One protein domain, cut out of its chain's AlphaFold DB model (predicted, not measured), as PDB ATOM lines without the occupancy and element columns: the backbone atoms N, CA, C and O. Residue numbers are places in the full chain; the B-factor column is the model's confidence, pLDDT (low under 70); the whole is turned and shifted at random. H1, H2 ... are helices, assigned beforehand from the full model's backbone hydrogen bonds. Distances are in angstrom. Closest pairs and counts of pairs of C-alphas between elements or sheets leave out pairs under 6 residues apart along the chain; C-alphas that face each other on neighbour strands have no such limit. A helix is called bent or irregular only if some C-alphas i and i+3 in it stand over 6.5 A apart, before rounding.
ATOM      1  N   ASN A 167     206.283 218.287 270.507       72.56
ATOM      2  CA  ASN A 167     204.837 218.119 270.354       72.56
ATOM      3  C   ASN A 167     204.186 218.045 271.742       72.56
ATOM      4  O   ASN A 167     204.109 216.986 272.372       72.56
ATOM      5  N   ARG A 168     203.753 219.212 272.223       71.62
ATOM      6  CA  ARG A 168     203.153 219.382 273.547       71.62
ATOM      7  C   ARG A 168     201.899 218.533 273.730       71.62
ATOM      8  O   ARG A 168     201.744 217.945 274.796       71.62
ATOM      9  N   ASP A 169     201.053 218.443 272.711       76.06
ATOM     10  CA  ASP A 169     199.751 217.778 272.805       76.06
ATOM     11  C   ASP A 169     199.916 216.262 272.926       76.06
ATOM     12  O   ASP A 169     199.285 215.613 273.759       76.06
ATOM     13  N   GLN A 170     200.855 215.687 272.169       78.69
ATOM     14  CA  GLN A 170     201.191 214.268 272.277       78.69
ATOM     15  C   GLN A 170     201.720 213.907 273.673       78.69
ATOM     16  O   GLN A 170     201.359 212.873 274.246       78.69
ATOM     17  N   ALA A 171     202.576 214.761 274.234       76.69
ATOM     18  CA  ALA A 171     203.118 214.543 275.565       76.69
ATOM     19  C   ALA A 171     202.062 214.728 276.662       76.69
ATOM     20  O   ALA A 171     202.004 213.920 277.588       76.69
ATOM     21  N   LEU A 172     201.193 215.735 276.531       77.31
ATOM     22  CA  LEU A 172     200.049 215.957 277.417       77.31
ATOM     23  C   LEU A 172     199.128 214.730 277.439       77.31
ATOM     24  O   LEU A 172     198.849 214.200 278.511       77.31
ATOM     25  N   ASN A 173     198.759 214.204 276.270       81.62
ATOM     26  CA  ASN A 173     197.928 213.003 276.154       81.62
ATOM     27  C   ASN A 173     198.572 211.775 276.815       81.62
ATOM     28  O   ASN A 173     197.889 210.967 277.444       81.62
ATOM     29  N   SER A 174     199.895 211.640 276.705       82.25
ATOM     30  CA  SER A 174     200.637 210.547 277.344       82.25
ATOM     31  C   SER A 174     200.614 210.664 278.872       82.25
ATOM     32  O   SER A 174     200.405 209.665 279.562       82.25
ATOM     33  N   ILE A 175     200.764 211.886 279.396       84.25
ATOM     34  CA  ILE A 175     200.690 212.189 280.832       84.25
ATOM     35  C   ILE A 175     199.288 211.928 281.379       84.25
ATOM     36  O   ILE A 175     199.145 211.207 282.367       84.25
ATOM     37  N   LEU A 176     198.257 212.427 280.700       83.94
ATOM     38  CA  LEU A 176     196.866 212.235 281.103       83.94
ATOM     39  C   LEU A 176     196.464 210.761 281.119       83.94
ATOM     40  O   LEU A 176     195.784 210.318 282.043       83.94
ATOM     41  N   LYS A 177     196.927 209.968 280.148       86.12
ATOM     42  CA  LYS A 177     196.642 208.528 280.104       86.12
ATOM     43  C   LYS A 177     197.181 207.790 281.332       86.12
ATOM     44  O   LYS A 177     196.486 206.943 281.888       86.12
ATOM     45  N   VAL A 178     198.404 208.104 281.760       86.25
ATOM     46  CA  VAL A 178     198.998 207.503 282.964       86.25
ATOM     47  C   VAL A 178     198.312 208.010 284.228       86.25
ATOM     48  O   VAL A 178     198.023 207.212 285.115       86.25
ATOM     49  N   ALA A 179     197.991 209.304 284.290       85.00
ATOM     50  CA  ALA A 179     197.259 209.880 285.411       85.00
ATOM     51  C   ALA A 179     195.885 209.212 285.602       85.00
ATOM     52  O   ALA A 179     195.569 208.817 286.720       85.00
ATOM     53  N   ARG A 180     195.117 209.003 284.521       84.25
ATOM     54  CA  ARG A 180     193.822 208.291 284.544       84.25
ATOM     55  C   ARG A 180     193.961 206.863 285.051       84.25
ATOM     56  O   ARG A 180     193.290 206.489 286.005       84.25
ATOM     57  N   TYR A 181     194.892 206.105 284.476       85.19
ATOM     58  CA  TYR A 181     195.136 204.719 284.876       85.19
ATOM     59  C   TYR A 181     195.481 204.596 286.367       85.19
ATOM     60  O   TYR A 181     194.959 203.739 287.078       85.19
ATOM     61  N   ASN A 182     196.335 205.492 286.862       86.06
ATOM     62  CA  ASN A 182     196.712 205.524 288.272       86.06
ATOM     63  C   ASN A 182     195.546 205.969 289.164       86.06
ATOM     64  O   ASN A 182     195.368 205.435 290.256       86.06
ATOM     65  N   TYR A 183     194.734 206.922 288.702       83.50
ATOM     66  CA  TYR A 183     193.560 207.394 289.426       83.50
ATOM     67  C   TYR A 183     192.494 206.301 289.578       83.50
ATOM     68  O   TYR A 183     191.934 206.143 290.663       83.50
ATOM     69  N   GLU A 184     192.236 205.515 288.535       82.94
ATOM     70  CA  GLU A 184     191.332 204.357 288.577       82.94
ATOM     71  C   GLU A 184     191.864 203.267 289.522       82.94
ATOM     72  O   GLU A 184     191.117 202.707 290.323       82.94
ATOM     73  N   GLY A 185     193.178 203.027 289.502       77.75
ATOM     74  CA  GLY A 185     193.854 202.053 290.362       77.75
ATOM     75  C   GLY A 185     194.141 202.520 291.794       77.75
ATOM     76  O   GLY A 185     194.758 201.769 292.553       77.75
ATOM     77  N   ARG A 186     193.717 203.725 292.199       78.75
ATOM     78  CA  ARG A 186     194.154 204.367 293.458       78.75
ATOM     79  C   ARG A 186     193.789 203.606 294.736       78.75
ATOM     80  O   ARG A 186     194.484 203.735 295.735       78.75
ATOM     81  N   ASN A 187     192.725 202.804 294.694       78.06
ATOM     82  CA  ASN A 187     192.245 202.020 295.838       78.06
ATOM     83  C   ASN A 187     192.961 200.662 295.973       78.06
ATOM     84  O   ASN A 187     192.630 199.884 296.865       78.06
ATOM     85  N   THR A 188     193.914 200.347 295.086       74.62
ATOM     86  CA  THR A 188     194.698 199.110 295.188       74.62
ATOM     87  C   THR A 188     195.703 199.219 296.347       74.62
ATOM     88  O   THR A 188     196.510 200.153 296.361       74.62
ATOM     89  N   PRO A 189     195.672 198.293 297.328       69.88
ATOM     90  CA  PRO A 189     196.399 198.442 298.593       69.88
ATOM     91  C   PRO A 189     197.919 198.306 298.460       69.88
ATOM     92  O   PRO A 189     198.650 198.753 299.335       69.88
ATOM     93  N   ASP A 190     198.408 197.691 297.385       74.75
ATOM     94  CA  ASP A 190     199.834 197.442 297.180       74.75
ATOM     95  C   ASP A 190     200.479 198.389 296.161       74.75
ATOM     96  O   ASP A 190     201.680 198.286 295.912       74.75
ATOM     97  N   HIS A 191     199.698 199.301 295.568       68.44
ATOM     98  CA  HIS A 191     200.129 200.279 294.568       68.44
ATOM     99  C   HIS A 191     200.926 199.700 293.384       68.44
ATOM    100  O   HIS A 191     201.465 200.472 292.590       68.44
ATOM    101  N   LYS A 192     200.956 198.371 293.203       72.06
ATOM    102  CA  LYS A 192     201.756 197.687 292.171       72.06
ATOM    103  C   LYS A 192     201.307 198.027 290.758       72.06
ATOM    104  O   LYS A 192     202.066 197.875 289.807       72.06
ATOM    105  N   ASN A 193     200.083 198.525 290.637       74.69
ATOM    106  CA  ASN A 193     199.500 198.949 289.378       74.69
ATOM    107  C   ASN A 193     199.793 200.421 289.044       74.69
ATOM    108  O   ASN A 193     199.331 200.893 288.014       74.69
ATOM    109  N   HIS A 194     200.558 201.166 289.850       82.06
ATOM    110  CA  HIS A 194     200.940 202.526 289.469       82.06
ATOM    111  C   HIS A 194     201.961 202.520 288.331       82.06
ATOM    112  O   HIS A 194     202.985 201.841 288.371       82.06
ATOM    113  N   ARG A 195     201.686 203.324 287.306       84.94
ATOM    114  CA  ARG A 195     202.571 203.556 286.166       84.94
ATOM    115  C   ARG A 195     203.310 204.878 286.330       84.94
ATOM    116  O   ARG A 195     202.768 205.844 286.864       84.94
ATOM    117  N   PHE A 196     204.528 204.933 285.805       84.12
ATOM    118  CA  PHE A 196     205.389 206.112 285.855       84.12
ATOM    119  C   PHE A 196     205.757 206.570 284.447       84.12
ATOM    120  O   PHE A 196     205.870 205.759 283.528       84.12
ATOM    121  N   ILE A 197     205.961 207.879 284.286       82.88
ATOM    122  CA  ILE A 197     206.482 208.466 283.049       82.88
ATOM    123  C   ILE A 197     207.901 208.940 283.307       82.88
ATOM    124  O   ILE A 197     208.143 209.753 284.196       82.88
ATOM    125  N   LEU A 198     208.823 208.461 282.477       82.56
ATOM    126  CA  LEU A 198     210.187 208.956 282.424       82.56
ATOM    127  C   LEU A 198     210.313 209.931 281.252       82.56
ATOM    128  O   LEU A 198     210.018 209.574 280.113       82.56
ATOM    129  N   ILE A 199     210.765 211.156 281.528       81.00
ATOM    130  CA  ILE A 199     211.071 212.160 280.500       81.00
ATOM    131  C   ILE A 199     212.599 212.270 280.394       81.00
ATOM    132  O   ILE A 199     213.208 213.003 281.178       81.00
ATOM    133  N   PRO A 200     213.250 211.535 279.477       79.12
ATOM    134  CA  PRO A 200     214.695 211.603 279.309       79.12
ATOM    135  C   PRO A 200     215.128 212.869 278.558       79.12
ATOM    136  O   PRO A 200     214.358 213.481 277.818       79.12
ATOM    137  N   GLY A 201     216.397 213.244 278.729       81.12
ATOM    138  CA  GLY A 201     217.090 214.190 277.852       81.12
ATOM    139  C   GLY A 201     217.993 215.187 278.581       81.12
ATOM    140  O   GLY A 201     218.064 215.199 279.812       81.12
ATOM    141  N   GLY A 202     218.695 216.025 277.813       79.31
ATOM    142  CA  GLY A 202     219.755 216.920 278.297       79.31
ATOM    143  C   GLY A 202     219.302 218.032 279.252       79.31
ATOM    144  O   GLY A 202     218.111 218.258 279.486       79.31
ATOM    145  N   ILE A 203     220.259 218.741 279.848       82.88
ATOM    146  CA  ILE A 203     219.986 219.894 280.720       82.88
ATOM    147  C   ILE A 203     219.323 221.013 279.895       82.88
ATOM    148  O   ILE A 203     219.648 221.207 278.729       82.88
ATOM    149  N   GLY A 204     218.354 221.726 280.477       80.31
ATOM    150  CA  GLY A 204     217.720 222.887 279.833       80.31
ATOM    151  C   GLY A 204     216.628 222.583 278.797       80.31
ATOM    152  O   GLY A 204     215.960 223.510 278.356       80.31
ATOM    153  N   ILE A 205     216.346 221.316 278.470       78.50
ATOM    154  CA  ILE A 205     215.350 220.964 277.431       78.50
ATOM    155  C   ILE A 205     213.876 221.132 277.855       78.50
ATOM    156  O   ILE A 205     212.972 220.695 277.152       78.50
ATOM    157  N   GLY A 206     213.606 221.703 279.033       75.56
ATOM    158  CA  GLY A 206     212.235 221.945 279.502       75.56
ATOM    159  C   GLY A 206     211.549 220.783 280.232       75.56
ATOM    160  O   GLY A 206     210.343 220.852 280.453       75.56
ATOM    161  N   LYS A 207     212.283 219.753 280.687       81.56
ATOM    162  CA  LYS A 207     211.716 218.633 281.479       81.56
ATOM    163  C   LYS A 207     210.944 219.103 282.721       81.56
ATOM    164  O   LYS A 207     209.821 218.676 282.955       81.56
ATOM    165  N   THR A 208     211.516 220.036 283.486       78.12
ATOM    166  CA  THR A 208     210.870 220.606 284.681       78.12
ATOM    167  C   THR A 208     209.604 221.377 284.327       78.12
ATOM    168  O   THR A 208     208.608 221.276 285.032       78.12
ATOM    169  N   ARG A 209     209.605 222.100 283.200       71.50
ATOM    170  CA  ARG A 209     208.421 222.813 282.703       71.50
ATOM    171  C   ARG A 209     207.299 221.843 282.328       71.50
ATOM    172  O   ARG A 209     206.136 222.165 282.537       71.50
ATOM    173  N   MET A 210     207.647 220.652 281.838       70.56
ATOM    174  CA  MET A 210     206.679 219.598 281.540       70.56
ATOM    175  C   MET A 210     206.008 218.999 282.772       70.56
ATOM    176  O   MET A 210     204.813 218.732 282.717       70.56
ATOM    177  N   GLY A 211     206.739 218.834 283.876       66.50
ATOM    178  CA  GLY A 211     206.142 218.426 285.152       66.50
ATOM    179  C   GLY A 211     205.420 219.566 285.884       66.50
ATOM    180  O   GLY A 211     204.393 219.338 286.506       66.50
ATOM    181  N   GLY A 212     205.937 220.798 285.803       59.66
ATOM    182  CA  GLY A 212     205.476 221.941 286.602       59.66
ATOM    183  C   GLY A 212     204.269 222.697 286.041       59.66
ATOM    184  O   GLY A 212     203.474 223.220 286.813       59.66
ATOM    185  N   ASN A 213     204.078 222.720 284.715       53.72
ATOM    186  CA  ASN A 213     202.874 223.310 284.109       53.72
ATOM    187  C   ASN A 213     201.613 222.450 284.313       53.72
ATOM    188  O   ASN A 213     200.521 222.866 283.942       53.72
ATOM    189  N   GLN A 214     201.777 221.257 284.882       55.41
ATOM    190  CA  GLN A 214     200.739 220.288 285.202       55.41
ATOM    191  C   GLN A 214     200.477 220.336 286.712       55.41
ATOM    192  O   GLN A 214     200.690 219.355 287.425       55.41
ATOM    193  N   SER A 215     200.113 221.505 287.248       45.75
ATOM    194  CA  SER A 215     199.714 221.567 288.653       45.75
ATOM    195  C   SER A 215     198.524 220.628 288.862       45.75
ATOM    196  O   SER A 215     197.668 220.469 287.986       45.75
ATOM    197  N   SER A 216     198.462 219.989 290.028       51.19
ATOM    198  CA  SER A 216     197.386 219.069 290.408       51.19
ATOM    199  C   SER A 216     195.983 219.658 290.203       51.19
ATOM    200  O   SER A 216     195.039 218.899 290.027       51.19
ATOM    201  N   ALA A 217     195.844 220.986 290.167       47.66
ATOM    202  CA  ALA A 217     194.602 221.686 289.855       47.66
ATOM    203  C   ALA A 217     194.148 221.526 288.387       47.66
ATOM    204  O   ALA A 217     192.965 221.296 288.154       47.66
ATOM    205  N   SER A 218     195.063 221.579 287.411       51.81
ATOM    206  CA  SER A 218     194.725 221.456 285.980       51.81
ATOM    207  C   SER A 218     194.351 220.020 285.605       51.81
ATOM    208  O   SER A 218     193.389 219.798 284.877       51.81
ATOM    209  N   ILE A 219     195.068 219.037 286.162       55.19
ATOM    210  CA  ILE A 219     194.762 217.614 285.957       55.19
ATOM    211  C   ILE A 219     193.459 217.228 286.673       55.19
ATOM    212  O   ILE A 219     192.696 216.430 286.146       55.19
ATOM    213  N   ARG A 220     193.162 217.801 287.850       54.00
ATOM    214  CA  ARG A 220     191.876 217.582 288.538       54.00
ATOM    215  C   ARG A 220     190.688 218.104 287.724       54.00
ATOM    216  O   ARG A 220     189.698 217.394 287.627       54.00
ATOM    217  N   GLN A 221     190.815 219.277 287.094       55.09
ATOM    218  CA  GLN A 221     189.784 219.810 286.192       55.09
ATOM    219  C   GLN A 221     189.576 218.945 284.935       55.09
ATOM    220  O   GLN A 221     188.437 218.728 284.539       55.09
ATOM    221  N   GLU A 222     190.640 218.414 284.320       54.06
ATOM    222  CA  GLU A 222     190.552 217.558 283.114       54.06
ATOM    223  C   GLU A 222     190.140 216.096 283.386       54.06
ATOM    224  O   GLU A 222     189.894 215.325 282.451       54.06
ATOM    225  N   LEU A 223     190.089 215.694 284.657       57.47
ATOM    226  CA  LEU A 223     189.623 214.377 285.097       57.47
ATOM    227  C   LEU A 223     188.145 214.361 285.521       57.47
ATOM    228  O   LEU A 223     187.691 213.306 285.948       57.47
ATOM    229  N   GLU A 224     187.416 215.479 285.386       55.81
ATOM    230  CA  GLU A 224     186.039 215.649 285.889       55.81
ATOM    231  C   GLU A 224     185.891 215.182 287.354       55.81
ATOM    232  O   GLU A 224     185.114 214.278 287.668       55.81
TER     233      GLU A 224
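This is residues 167 to 224 of the 225 residues of an uncharacterized protein of Rhizophagus clarus (UniProt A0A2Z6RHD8). One long helix, H1, makes the long axis; a long loop, residues 188 to 206, folds back along it, and two short helices, H2 and H3, follow near it. Residues 200 to 206 stick out. The printed part has 58 residues with three named helices, H1, H2, H3, and no named strand: all helix. It is only just loose, close to compact, with a radius of gyration of the C-alphas of 12.8 A, and spans 37 by 24 by 17 A.

H1, residues 168 to 187, is close to but not clearly touching H3, residues 216 to 222; their closest C-alphas, Leu 176 and Ile 219, are 7.5 A apart. Their lines are about perpendicular, at 83 degrees. H1 and H2, residues 207 to 212, are near each other, with 5 pairs of C-alphas within 10 A. H2 and H3 are apart. Every O i to N i+4 pair is within hydrogen-bond range in H2 and H3, and 15 of 16 in H1.

H1 runs 30.3 A from C-alpha 168 at (203.153, 219.382, 273.547); it is irregular, with C-alphas 184 and 187 7.7 A apart. H2 measures 8.7 A; H3, 10.1 A, ends at C-alpha 222, (190.552, 217.558, 283.114).

The C-alphas farthest apart, Pro 189 and Gly 204, are 37.5 A apart. The printed part has no cut. The link H1 to H2 is long, H2 to H3 tight. pLDDT is under 70 at residues 189, 191 and 211 to 224.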